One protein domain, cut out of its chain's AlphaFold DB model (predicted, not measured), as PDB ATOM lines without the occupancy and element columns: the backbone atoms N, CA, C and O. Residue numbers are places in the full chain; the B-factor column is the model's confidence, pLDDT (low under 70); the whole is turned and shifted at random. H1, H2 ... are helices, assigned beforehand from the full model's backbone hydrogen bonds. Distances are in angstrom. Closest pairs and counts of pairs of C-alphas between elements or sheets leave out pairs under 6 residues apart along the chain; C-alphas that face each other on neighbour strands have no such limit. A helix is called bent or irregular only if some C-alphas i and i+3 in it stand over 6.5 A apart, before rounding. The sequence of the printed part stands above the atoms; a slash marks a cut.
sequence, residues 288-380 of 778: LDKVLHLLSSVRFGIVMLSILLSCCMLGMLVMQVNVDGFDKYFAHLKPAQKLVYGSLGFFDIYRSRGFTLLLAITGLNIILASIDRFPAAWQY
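This is residues 288 to 380 of the 778 residues of an uncharacterized protein of Acidobacteria bacterium (UniProt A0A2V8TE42). Two long helices, H5 and H2, lie side by side, running opposite ways, as the shaft of a rod; short H1 packs across H5, H3 and H4 make a loose head at the far end, and residues 374 to 380 of H5 stick out. The 93 printed residues, all helix in class, have five named helices, H1 to H5, and are only just loose, close to extended: radius of gyration of the C-alphas 18.1 A, spans 60 by 25 by 17 A.

H5, residues 353 to 380, touches H2, residues 298 to 317, at a shallow tilt of 34.8 degrees, only just short of steep; their closest C-alphas, Met 304 and Thr 362, are 6.0 A apart. With residues 364 to 369 alone, H5 touches H1, residues 288 to 295, about perpendicular at 84 degrees; the closest C-alphas, Leu 295 and Asn 365, are 5.2 A apart. H3, residues 326 to 332, and H4, residues 335 to 344, are close but not clearly touching, closest C-alphas Phe 330 and Lys 338, 7.5 A. Every O i to N i+4 pair is within hydrogen-bond range in H1 to H4, 22 of 24 in H5.

H5 is 40.8 A long from first to last C-alpha, H2 28.7 A. H5 is irregular, C-alphas 372 and 375 being 7.1 A apart, with a kink of 39 degrees near residue 373. C-alpha 288 is at (111.526, 124.665, 176.757), C-alpha 380 at (138.409, 118.181, 186.712).

The C-alphas farthest apart, Ala 331 and Gln 379, are 60.7 A apart. The printed part has no cut and no long link; residue 324 is under pLDDT 70.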
ATOM      1  N   LEU A 288     110.526 123.795 176.142       83.56
ATOM      2  CA  LEU A 288     111.526 124.665 176.757       83.56
ATOM      3  C   LEU A 288     112.901 123.991 176.878       83.56
ATOM      4  O   LEU A 288     113.908 124.617 176.558       83.56
ATOM      5  N   ASP A 289     112.947 122.715 177.264       84.44
ATOM      6  CA  ASP A 289     114.204 121.974 177.429       84.44
ATOM      7  C   ASP A 289     114.913 121.797 176.083       84.44
ATOM      8  O   ASP A 289     116.126 121.988 175.972       84.44
ATOM      9  N   LYS A 290     114.150 121.530 175.017       86.88
ATOM     10  CA  LYS A 290     114.689 121.451 173.650       86.88
ATOM     11  C   LYS A 290     115.269 122.787 173.188       86.88
ATOM     12  O   LYS A 290     116.328 122.808 172.562       86.88
ATOM     13  N   VAL A 291     114.597 123.896 173.506       86.50
ATOM     14  CA  VAL A 291     115.071 125.249 173.179       86.50
ATOM     15  C   VAL A 291     116.342 125.583 173.959       86.50
ATOM     16  O   VAL A 291     117.309 126.045 173.359       86.50
ATOM     17  N   LEU A 292     116.388 125.303 175.262       87.62
ATOM     18  CA  LEU A 292     117.579 125.530 176.086       87.62
ATOM     19  C   LEU A 292     118.769 124.692 175.606       87.62
ATOM     20  O   LEU A 292     119.868 125.226 175.471       87.62
ATOM     21  N   HIS A 293     118.548 123.424 175.251       87.81
ATOM     22  CA  HIS A 293     119.587 122.564 174.683       87.81
ATOM     23  C   HIS A 293     120.115 123.058 173.333       87.81
ATOM     24  O   HIS A 293     121.314 122.957 173.063       87.81
ATOM     25  N   LEU A 294     119.248 123.604 172.476       90.00
ATOM     26  CA  LEU A 294     119.687 124.247 171.239       90.00
ATOM     27  C   LEU A 294     120.526 125.492 171.550       90.00
ATOM     28  O   LEU A 294     121.619 125.648 171.004       90.00
ATOM     29  N   LEU A 295     120.043 126.347 172.454       89.44
ATOM     30  CA  LEU A 295     120.698 127.600 172.818       89.44
ATOM     31  C   LEU A 295     122.012 127.403 173.575       89.44
ATOM     32  O   LEU A 295     122.858 128.281 173.474       89.44
ATOM     33  N   SER A 296     122.245 126.292 174.276       91.56
ATOM     34  CA  SER A 296     123.542 125.991 174.909       91.56
ATOM     35  C   SER A 296     124.496 125.175 174.021       91.56
ATOM     36  O   SER A 296     125.654 124.925 174.378       91.56
ATOM     37  N   SER A 297     124.053 124.787 172.821       92.00
ATOM     38  CA  SER A 297     124.856 124.016 171.872       92.00
ATOM     39  C   SER A 297     126.018 124.828 171.300       92.00
ATOM     40  O   SER A 297     125.852 125.932 170.782       92.00
ATOM     41  N   VAL A 298     127.211 124.230 171.286       86.31
ATOM     42  CA  VAL A 298     128.388 124.852 170.652       86.31
ATOM     43  C   VAL A 298     128.303 124.869 169.135       86.31
ATOM     44  O   VAL A 298     128.779 125.819 168.525       86.31
ATOM     45  N   ARG A 299     127.665 123.873 168.511       90.62
ATOM     46  CA  ARG A 299     127.467 123.890 167.052       90.62
ATOM     47  C   ARG A 299     126.587 125.067 166.649       90.62
ATOM     48  O   ARG A 299     126.917 125.777 165.709       90.62
ATOM     49  N   PHE A 300     125.517 125.297 167.409       91.88
ATOM     50  CA  PHE A 300     124.648 126.455 167.218       91.88
ATOM     51  C   PHE A 300     125.421 127.769 167.408       91.88
ATOM     52  O   PHE A 300     125.351 128.646 166.551       91.88
ATOM     53  N   GLY A 301     126.240 127.862 168.461       89.88
ATOM     54  CA  GLY A 301     127.109 129.016 168.703       89.88
ATOM     55  C   GLY A 301     128.068 129.331 167.553       89.88
ATOM     56  O   GLY A 301     128.175 130.484 167.144       89.88
ATOM     57  N   ILE A 302     128.725 128.314 166.981       89.25
ATOM     58  CA  ILE A 302     129.635 128.481 165.831       89.25
ATOM     59  C   ILE A 302     128.884 129.029 164.612       89.25
ATOM     60  O   ILE A 302     129.384 129.932 163.939       89.25
ATOM     61  N   VAL A 303     127.678 128.525 164.342       94.12
ATOM     62  CA  VAL A 303     126.840 129.025 163.242       94.12
ATOM     63  C   VAL A 303     126.454 130.485 163.481       94.12
ATOM     64  O   VAL A 303     126.653 131.310 162.593       94.12
ATOM     65  N   MET A 304     125.978 130.835 164.681       93.62
ATOM     66  CA  MET A 304     125.614 132.219 165.016       93.62
ATOM     67  C   MET A 304     126.799 133.181 164.883       93.62
ATOM     68  O   MET A 304     126.660 134.244 164.282       93.62
ATOM     69  N   LEU A 305     127.982 132.786 165.361       90.31
ATOM     70  CA  LEU A 305     129.199 133.589 165.234       90.31
ATOM     71  C   LEU A 305     129.616 133.772 163.765       90.31
ATOM     72  O   LEU A 305     130.039 134.860 163.381       90.31
ATOM     73  N   SER A 306     129.461 132.735 162.939       91.81
ATOM     74  CA  SER A 306     129.768 132.793 161.502       91.81
ATOM     75  C   SER A 306     128.824 133.741 160.755       91.81
ATOM     76  O   SER A 306     129.263 134.524 159.911       91.81
ATOM     77  N   ILE A 307     127.531 133.726 161.100       92.94
ATOM     78  CA  ILE A 307     126.548 134.671 160.555       92.94
ATOM     79  C   ILE A 307     126.884 136.094 161.015       92.94
ATOM     80  O   ILE A 307     126.886 137.009 160.198       92.94
ATOM     81  N   LEU A 308     127.230 136.285 162.293       90.25
ATOM     82  CA  LEU A 308     127.595 137.599 162.833       90.25
ATOM     83  C   LEU A 308     128.813 138.177 162.107       90.25
ATOM     84  O   LEU A 308     128.779 139.331 161.684       90.25
ATOM     85  N   LEU A 309     129.849 137.359 161.893       90.12
ATOM     86  CA  LEU A 309     131.035 137.739 161.127       90.12
ATOM     87  C   LEU A 309     130.683 138.114 159.681       90.12
ATOM     88  O   LEU A 309     131.170 139.123 159.177       90.12
ATOM     89  N   SER A 310     129.808 137.342 159.036       90.06
ATOM     90  CA  SER A 310     129.350 137.613 157.668       90.06
ATOM     91  C   SER A 310     128.590 138.940 157.575       90.06
ATOM     92  O   SER A 310     128.826 139.718 156.654       90.06
ATOM     93  N   CYS A 311     127.736 139.248 158.556       89.00
ATOM     94  CA  CYS A 311     127.068 140.546 158.649       89.00
ATOM     95  C   CYS A 311     128.077 141.688 158.832       89.00
ATOM     96  O   CYS A 311     127.981 142.691 158.130       89.00
ATOM     97  N   CYS A 312     129.078 141.536 159.707       87.69
ATOM     98  CA  CYS A 312     130.144 142.533 159.849       87.69
ATOM     99  C   CYS A 312     130.898 142.756 158.526       87.69
ATOM    100  O   CYS A 312     131.153 143.898 158.153       87.69
ATOM    101  N   MET A 313     131.213 141.685 157.786       89.25
ATOM    102  CA  MET A 313     131.846 141.789 156.464       89.25
ATOM    103  C   MET A 313     130.963 142.513 155.449       89.25
ATOM    104  O   MET A 313     131.445 143.375 154.718       89.25
ATOM    105  N   LEU A 314     129.665 142.219 155.432       87.12
ATOM    106  CA  LEU A 314     128.718 142.895 154.552       87.12
ATOM    107  C   LEU A 314     128.615 144.394 154.867       87.12
ATOM    108  O   LEU A 314     128.541 145.203 153.946       87.12
ATOM    109  N   GLY A 315     128.708 144.770 156.146       82.38
ATOM    110  CA  GLY A 315     128.794 146.166 156.585       82.38
ATOM    111  C   GLY A 315     130.015 146.929 156.072       82.38
ATOM    112  O   GLY A 315     129.972 148.152 155.995       82.38
ATOM    113  N   MET A 316     131.094 146.228 155.712       85.31
ATOM    114  CA  MET A 316     132.272 146.833 155.076       85.31
ATOM    115  C   MET A 316     132.122 146.950 153.552       85.31
ATOM    116  O   MET A 316     132.747 147.812 152.944       85.31
ATOM    117  N   LEU A 317     131.314 146.085 152.930       86.81
ATOM    118  CA  LEU A 317     131.085 146.077 151.480       86.81
ATOM    119  C   LEU A 317     129.995 147.064 151.051       86.81
ATOM    120  O   LEU A 317     130.081 147.658 149.977       86.81
ATOM    121  N   VAL A 318     128.956 147.227 151.870       87.56
ATOM    122  CA  VAL A 318     127.877 148.189 151.633       87.56
ATOM    123  C   VAL A 318     128.253 149.512 152.289       87.56
ATOM    124  O   VAL A 318     128.468 149.563 153.499       87.56
ATOM    125  N   MET A 319     128.302 150.591 151.504       86.75
ATOM    126  CA  MET A 319     128.582 151.930 152.031       86.75
ATOM    127  C   MET A 319     127.535 152.315 153.087       86.75
ATOM    128  O   MET A 319     126.330 152.238 152.833       86.75
ATOM    129  N   GLN A 320     128.009 152.692 154.274       85.88
ATOM    130  CA  GLN A 320     127.166 153.075 155.408       85.88
ATOM    131  C   GLN A 320     126.751 154.550 155.299       85.88
ATOM    132  O   GLN A 320     127.468 155.356 154.712       85.88
ATOM    133  N   VAL A 321     125.617 154.917 155.898       79.62
ATOM    134  CA  VAL A 321     125.019 156.266 155.777       79.62
ATOM    135  C   VAL A 321     125.908 157.411 156.263       79.62
ATOM    136  O   VAL A 321     125.833 158.516 155.742       79.62
ATOM    137  N   ASN A 322     126.774 157.144 157.239       70.62
ATOM    138  CA  ASN A 322     127.655 158.152 157.835       70.62
ATOM    139  C   ASN A 322     128.990 158.300 157.081       70.62
ATOM    140  O   ASN A 322     129.933 158.864 157.626       70.62
ATOM    141  N   VAL A 323     129.099 157.735 155.874       74.06
ATOM    142  CA  VAL A 323     130.295 157.809 155.025       74.06
ATOM    143  C   VAL A 323     130.079 158.846 153.925       74.06
ATOM    144  O   VAL A 323     129.052 158.839 153.241       74.06
ATOM    145  N   ASP A 324     131.073 159.706 153.719       69.62
ATOM    146  CA  ASP A 324     131.050 160.714 152.662       69.62
ATOM    147  C   ASP A 324     130.824 160.076 151.279       69.62
ATOM    148  O   ASP A 324     131.480 159.108 150.888       69.62
ATOM    149  N   GLY A 325     129.873 160.627 150.521       72.75
ATOM    150  CA  GLY A 325     129.481 160.099 149.210       72.75
ATOM    151  C   GLY A 325     128.329 159.089 149.231       72.75
ATOM    152  O   GLY A 325     127.918 158.648 148.152       72.75
ATOM    153  N   PHE A 326     127.753 158.784 150.401       82.81
ATOM    154  CA  PHE A 326     126.594 157.893 150.520       82.81
ATOM    155  C   PHE A 326     125.428 158.299 149.612       82.81
ATOM    156  O   PHE A 326     124.873 157.439 148.936       82.81
ATOM    157  N   ASP A 327     125.089 159.586 149.516       80.81
ATOM    158  CA  ASP A 327     123.971 160.042 148.675       80.81
ATOM    159  C   ASP A 327     124.174 159.698 147.197       80.81
ATOM    160  O   ASP A 327     123.254 159.234 146.518       80.81
ATOM    161  N   LYS A 328     125.409 159.856 146.702       84.62
ATOM    162  CA  LYS A 328     125.770 159.463 145.336       84.62
ATOM    163  C   LYS A 328     125.670 157.954 145.179       84.62
ATOM    164  O   LYS A 328     125.063 157.491 144.218       84.62
ATOM    165  N   TYR A 329     126.230 157.189 146.113       87.00
ATOM    166  CA  TYR A 329     126.138 155.730 146.102       87.00
ATOM    167  C   TYR A 329     124.676 155.259 146.089       87.00
ATOM    168  O   TYR A 329     124.284 154.473 145.228       87.00
ATOM    169  N   PHE A 330     123.844 155.804 146.977       86.69
ATOM    170  CA  PHE A 330     122.427 155.487 147.085       86.69
ATOM    171  C   PHE A 330     121.675 155.839 145.800       86.69
ATOM    172  O   PHE A 330     120.865 155.041 145.329       86.69
ATOM    173  N   ALA A 331     121.965 156.984 145.175       87.12
ATOM    174  CA  ALA A 331     121.353 157.379 143.908       87.12
ATOM    175  C   ALA A 331     121.594 156.354 142.781       87.12
ATOM    176  O   ALA A 331     120.670 156.088 142.012       87.12
ATOM    177  N   HIS A 332     122.773 155.723 142.736       91.69
ATOM    178  CA  HIS A 332     123.140 154.724 141.721       91.69
ATOM    179  C   HIS A 332     122.515 153.334 141.944       91.69
ATOM    180  O   HIS A 332     122.578 152.484 141.053       91.69
ATOM    181  N   LEU A 333     121.907 153.071 143.104       89.88
ATOM    182  CA  LEU A 333     121.288 151.775 143.384       89.88
ATOM    183  C   LEU A 333     119.977 151.584 142.613       89.88
ATOM    184  O   LEU A 333     119.123 152.475 142.555       89.88
ATOM    185  N   LYS A 334     119.763 150.368 142.099       92.56
ATOM    186  CA  LYS A 334     118.487 149.970 141.484       92.56
ATOM    187  C   LYS A 334     117.359 149.993 142.532       92.56
ATOM    188  O   LYS A 334     117.619 149.678 143.696       92.56
ATOM    189  N   PRO A 335     116.092 150.240 142.145       89.88
ATOM    190  CA  PRO A 335     114.961 150.239 143.082       89.88
ATOM    191  C   PRO A 335     114.855 148.961 143.929       89.88
ATOM    192  O   PRO A 335     114.655 149.030 145.139       89.88
ATOM    193  N   ALA A 336     115.089 147.791 143.320       89.75
ATOM    194  CA  ALA A 336     115.105 146.516 144.036       89.75
ATOM    195  C   ALA A 336     116.224 146.438 145.093       89.75
ATOM    196  O   ALA A 336     116.000 145.929 146.188       89.75
ATOM    197  N   GLN A 337     117.411 146.983 144.803       88.44
ATOM    198  CA  GLN A 337     118.523 147.021 145.760       88.44
ATOM    199  C   GLN A 337     118.208 147.953 146.930       88.44
ATOM    200  O   GLN A 337     118.428 147.573 148.073       88.44
ATOM    201  N   LYS A 338     117.634 149.133 146.661       87.94
ATOM    202  CA  LYS A 338     117.201 150.077 147.705       87.94
ATOM    203  C   LYS A 338     116.197 149.436 148.661       87.94
ATOM    204  O   LYS A 338     116.352 149.553 149.874       87.94
ATOM    205  N   LEU A 339     115.219 148.707 148.123       86.81
ATOM    206  CA  LEU A 339     114.203 148.020 148.917       86.81
ATOM    207  C   LEU A 339     114.806 146.897 149.774       86.81
ATOM    208  O   LEU A 339     114.541 146.829 150.975       86.81
ATOM    209  N   VAL A 340     115.648 146.038 149.194       88.00
ATOM    210  CA  VAL A 340     116.286 144.930 149.925       88.00
ATOM    211  C   VAL A 340     117.271 145.448 150.976       88.00
ATOM    212  O   VAL A 340     117.190 145.060 152.138       88.00
ATOM    213  N   TYR A 341     118.179 146.354 150.612       88.75
ATOM    214  CA  TYR A 341     119.183 146.880 151.542       88.75
ATOM    215  C   TYR A 341     118.545 147.733 152.638       88.75
ATOM    216  O   TYR A 341     118.942 147.627 153.796       88.75
ATOM    217  N   GLY A 342     117.524 148.526 152.301       84.25
ATOM    218  CA  GLY A 342     116.765 149.318 153.265       84.25
ATOM    219  C   GLY A 342     115.985 148.448 154.253       84.25
ATOM    220  O   GLY A 342     116.090 148.657 155.459       84.25
ATOM    221  N   SER A 343     115.260 147.433 153.771       83.62
ATOM    222  CA  SER A 343     114.479 146.527 154.636       83.62
ATOM    223  C   SER A 343     115.345 145.664 155.557       83.62
ATOM    224  O   SER A 343     114.970 145.433 156.707       83.62
ATOM    225  N   LEU A 344     116.517 145.226 155.087       84.69
ATOM    226  CA  LEU A 344     117.484 144.472 155.893       84.69
ATOM    227  C   LEU A 344     118.364 145.371 156.777       84.69
ATOM    228  O   LEU A 344     119.069 144.869 157.652       84.69
ATOM    229  N   GLY A 345     118.311 146.691 156.581       86.75
ATOM    230  CA  GLY A 345     119.077 147.670 157.347       86.75
ATOM    231  C   GLY A 345     120.569 147.695 157.011       86.75
ATOM    232  O   GLY A 345     121.369 148.028 157.871       86.75
ATOM    233  N   PHE A 346     120.977 147.342 155.791       88.75
ATOM    234  CA  PHE A 346     122.397 147.242 155.415       88.75
ATOM    235  C   PHE A 346     123.131 148.584 155.308       88.75
ATOM    236  O   PHE A 346     124.355 148.606 155.403       88.75
ATOM    237  N   PHE A 347     122.403 149.691 155.147       87.81
ATOM    238  CA  PHE A 347     122.976 151.045 155.147       87.81
ATOM    239  C   PHE A 347     123.338 151.559 156.552       87.81
ATOM    240  O   PHE A 347     124.061 152.546 156.674       87.81
ATOM    241  N   ASP A 348     122.833 150.892 157.595       85.31
ATOM    242  CA  ASP A 348     123.208 151.094 158.998       85.31
ATOM    243  C   ASP A 348     123.121 149.746 159.734       85.31
ATOM    244  O   ASP A 348     122.263 149.488 160.590       85.31
ATOM    245  N   ILE A 349     123.986 148.818 159.316       87.81
ATOM    246  CA  ILE A 349     123.881 147.410 159.719       87.81
ATOM    247  C   ILE A 349     124.045 147.232 161.226       87.81
ATOM    248  O   ILE A 349     123.358 146.405 161.829       87.81
ATOM    249  N   TYR A 350     124.898 148.040 161.853       84.25
ATOM    250  CA  TYR A 350     125.236 147.925 163.270       84.25
ATOM    251  C   TYR A 350     124.112 148.412 164.191       84.25
ATOM    252  O   TYR A 350     124.028 147.956 165.334       84.25
ATOM    253  N   ARG A 351     123.213 149.281 163.708       85.38
ATOM    254  CA  ARG A 351     121.981 149.674 164.420       85.38
ATOM    255  C   ARG A 351     120.747 148.887 163.986       85.38
ATOM    256  O   ARG A 351     119.689 148.997 164.617       85.38
ATOM    257  N   SER A 352     120.873 148.039 162.964       88.00
ATOM    258  CA  SER A 352     119.776 147.196 162.496       88.00
ATOM    259  C   SER A 352     119.251 146.265 163.602       88.00
ATOM    260  O   SER A 352     119.982 145.740 164.456       88.00
ATOM    261  N   ARG A 353     117.932 146.030 163.584       87.31
ATOM    262  CA  ARG A 353     117.269 145.123 164.536       87.31
ATOM    263  C   ARG A 353     117.801 143.695 164.416       87.31
ATOM    264  O   ARG A 353     118.022 143.054 165.440       87.31
ATOM    265  N   GLY A 354     118.048 143.233 163.187       88.62
ATOM    266  CA  GLY A 354     118.575 141.896 162.912       88.62
ATOM    267  C   GLY A 354     119.968 141.686 163.499       88.62
ATOM    268  O   GLY A 354     120.183 140.710 164.216       88.62
ATOM    269  N   PHE A 355     120.887 142.632 163.285       90.00
ATOM    270  CA  PHE A 355     122.240 142.547 163.838       90.00
ATOM    271  C   PHE A 355     122.237 142.544 165.369       90.00
ATOM    272  O   PHE A 355     122.910 141.729 165.996       90.00
ATOM    273  N   THR A 356     121.421 143.401 165.988       88.88
ATOM    274  CA  THR A 356     121.343 143.441 167.454       88.88
ATOM    275  C   THR A 356     120.735 142.166 168.040       88.88
ATOM    276  O   THR A 356     121.199 141.678 169.069       88.88
ATOM    277  N   LEU A 357     119.706 141.609 167.395       91.31
ATOM    278  CA  LEU A 357     119.113 140.338 167.808       91.31
ATOM    279  C   LEU A 357     120.138 139.203 167.714       91.31
ATOM    280  O   LEU A 357     120.266 138.410 168.643       91.31
ATOM    281  N   LEU A 358     120.904 139.160 166.624       91.75
ATOM    282  CA  LEU A 358     121.967 138.182 166.427       91.75
ATOM    283  C   LEU A 358     123.056 138.298 167.502       91.75
ATOM    284  O   LEU A 358     123.475 137.284 168.062       91.75
ATOM    285  N   LEU A 359     123.468 139.521 167.843       92.06
ATOM    286  CA  LEU A 359     124.418 139.788 168.923       92.06
ATOM    287  C   LEU A 359     123.887 139.284 170.276       92.06
ATOM    288  O   LEU A 359     124.610 138.612 171.012       92.06
ATOM    289  N   ALA A 360     122.610 139.541 170.577       91.75
ATOM    290  CA  ALA A 360     121.962 139.099 171.812       91.75
ATOM    291  C   ALA A 360     121.848 137.568 171.902       91.75
ATOM    292  O   ALA A 360     122.193 136.988 172.932       91.75
ATOM    293  N   ILE A 361     121.425 136.900 170.822       93.75
ATOM    294  CA  ILE A 361     121.325 135.432 170.758       93.75
ATOM    295  C   ILE A 361     122.707 134.790 170.906       93.75
ATOM    296  O   ILE A 361     122.862 133.824 171.651       93.75
ATOM    297  N   THR A 362     123.726 135.343 170.241       94.62
ATOM    298  CA  THR A 362     125.105 134.842 170.339       94.62
ATOM    299  C   THR A 362     125.649 135.012 171.759       94.62
ATOM    300  O   THR A 362     126.230 134.080 172.313       94.62
ATOM    301  N   GLY A 363     125.409 136.166 172.391       94.56
ATOM    302  CA  GLY A 363     125.769 136.396 173.791       94.56
ATOM    303  C   GLY A 363     125.081 135.413 174.742       94.56
ATOM    304  O   GLY A 363     125.743 134.795 175.576       94.56
ATOM    305  N   LEU A 364     123.774 135.192 174.574       94.62
ATOM    306  CA  LEU A 364     123.018 134.222 175.366       94.62
ATOM    307  C   LEU A 364     123.567 132.798 175.202       94.62
ATOM    308  O   LEU A 364     123.740 132.094 176.197       94.62
ATOM    309  N   ASN A 365     123.898 132.389 173.974       95.06
ATOM    310  CA  ASN A 365     124.508 131.088 173.712       95.06
ATOM    311  C   ASN A 365     125.834 130.909 174.462       95.06
ATOM    312  O   ASN A 365     126.027 129.888 175.121       95.06
ATOM    313  N   ILE A 366     126.721 131.909 174.421       94.00
ATOM    314  CA  ILE A 366     128.006 131.875 175.136       94.00
ATOM    315  C   ILE A 366     127.782 131.728 176.646       94.00
ATOM    316  O   ILE A 366     128.478 130.944 177.297       94.00
ATOM    317  N   ILE A 367     126.804 132.444 177.210       94.56
ATOM    318  CA  ILE A 367     126.460 132.363 178.636       94.56
ATOM    319  C   ILE A 367     125.978 130.953 178.990       94.56
ATOM    320  O   ILE A 367     126.550 130.317 179.877       94.56
ATOM    321  N   LEU A 368     124.979 130.429 178.275       92.38
ATOM    322  CA  LEU A 368     124.394 129.116 178.562       92.38
ATOM    323  C   LEU A 368     125.409 127.981 178.366       92.38
ATOM    324  O   LEU A 368     125.579 127.141 179.248       92.38
ATOM    325  N   ALA A 369     126.173 128.005 177.270       89.38
ATOM    326  CA  ALA A 369     127.232 127.028 177.020       89.38
ATOM    327  C   ALA A 369     128.331 127.065 178.100       89.38
ATOM    328  O   ALA A 369     128.943 126.036 178.407       89.38
ATOM    329  N   SER A 370     128.591 128.239 178.686       91.56
ATOM    330  CA  SER A 370     129.524 128.381 179.807       91.56
ATOM    331  C   SER A 370     128.978 127.739 181.076       91.56
ATOM    332  O   SER A 370     129.695 126.961 181.706       91.56
ATOM    333  N   ILE A 371     127.722 128.031 181.425       90.69
ATOM    334  CA  ILE A 371     127.056 127.503 182.624       90.69
ATOM    335  C   ILE A 371     127.019 125.972 182.589       90.69
ATOM    336  O   ILE A 371     127.435 125.339 183.557       90.69
ATOM    337  N   ASP A 372     126.639 125.377 181.458       87.00
ATOM    338  CA  ASP A 372     126.518 123.920 181.325       87.00
ATOM    339  C   ASP A 372     127.862 123.192 181.487       87.00
ATOM    340  O   ASP A 372     127.943 122.093 182.038       87.00
ATOM    341  N   ARG A 373     128.956 123.795 181.008       87.00
ATOM    342  CA  ARG A 373     130.272 123.133 180.941       87.00
ATOM    343  C   ARG A 373     131.166 123.422 182.140       87.00
ATOM    344  O   ARG A 373     132.071 122.636 182.434       87.00
ATOM    345  N   PHE A 374     130.950 124.549 182.818       88.50
ATOM    346  CA  PHE A 374     131.796 125.002 183.923       88.50
ATOM    347  C   PHE A 374     131.907 123.989 185.075       88.50
ATOM    348  O   PHE A 374     133.037 123.735 185.506       88.50
ATOM    349  N   PRO A 375     130.824 123.330 185.541       89.19
ATOM    350  CA  PRO A 375     130.911 122.366 186.636       89.19
ATOM    351  C   PRO A 375     131.883 121.216 186.350       89.19
ATOM    352  O   PRO A 375     132.709 120.884 187.202       89.19
ATOM    353  N   ALA A 376     131.844 120.646 185.143       84.38
ATOM    354  CA  ALA A 376     132.730 119.551 184.751       84.38
ATOM    355  C   ALA A 376     134.199 120.002 184.678       84.38
ATOM    356  O   ALA A 376     135.089 119.334 185.215       84.38
ATOM    357  N   ALA A 377     134.462 121.169 184.078       84.81
ATOM    358  CA  ALA A 377     135.805 121.744 184.010       84.81
ATOM    359  C   ALA A 377     136.372 122.046 185.410       84.81
ATOM    360  O   ALA A 377     137.536 121.750 185.695       84.81
ATOM    361  N   TRP A 378     135.540 122.581 186.308       89.00
ATOM    362  CA  TRP A 378     135.922 122.883 187.684       89.00
ATOM    363  C   TRP A 378     136.195 121.620 188.502       89.00
ATOM    364  O   TRP A 378     137.217 121.535 189.190       89.00
ATOM    365  N   GLN A 379     135.338 120.600 188.388       87.88
ATOM    366  CA  GLN A 379     135.557 119.305 189.034       87.88
ATOM    367  C   GLN A 379     136.865 118.660 188.569       87.88
ATOM    368  O   GLN A 379     137.641 118.201 189.408       87.88
ATOM    369  N   TYR A 380     137.162 118.706 187.267       85.44
ATOM    370  CA  TYR A 380     138.409 118.181 186.712       85.44
ATOM    371  C   TYR A 380     139.657 118.847 187.314       85.44
ATOM    372  O   TYR A 380     140.670 118.180 187.533       85.44
TER     373      TYR A 380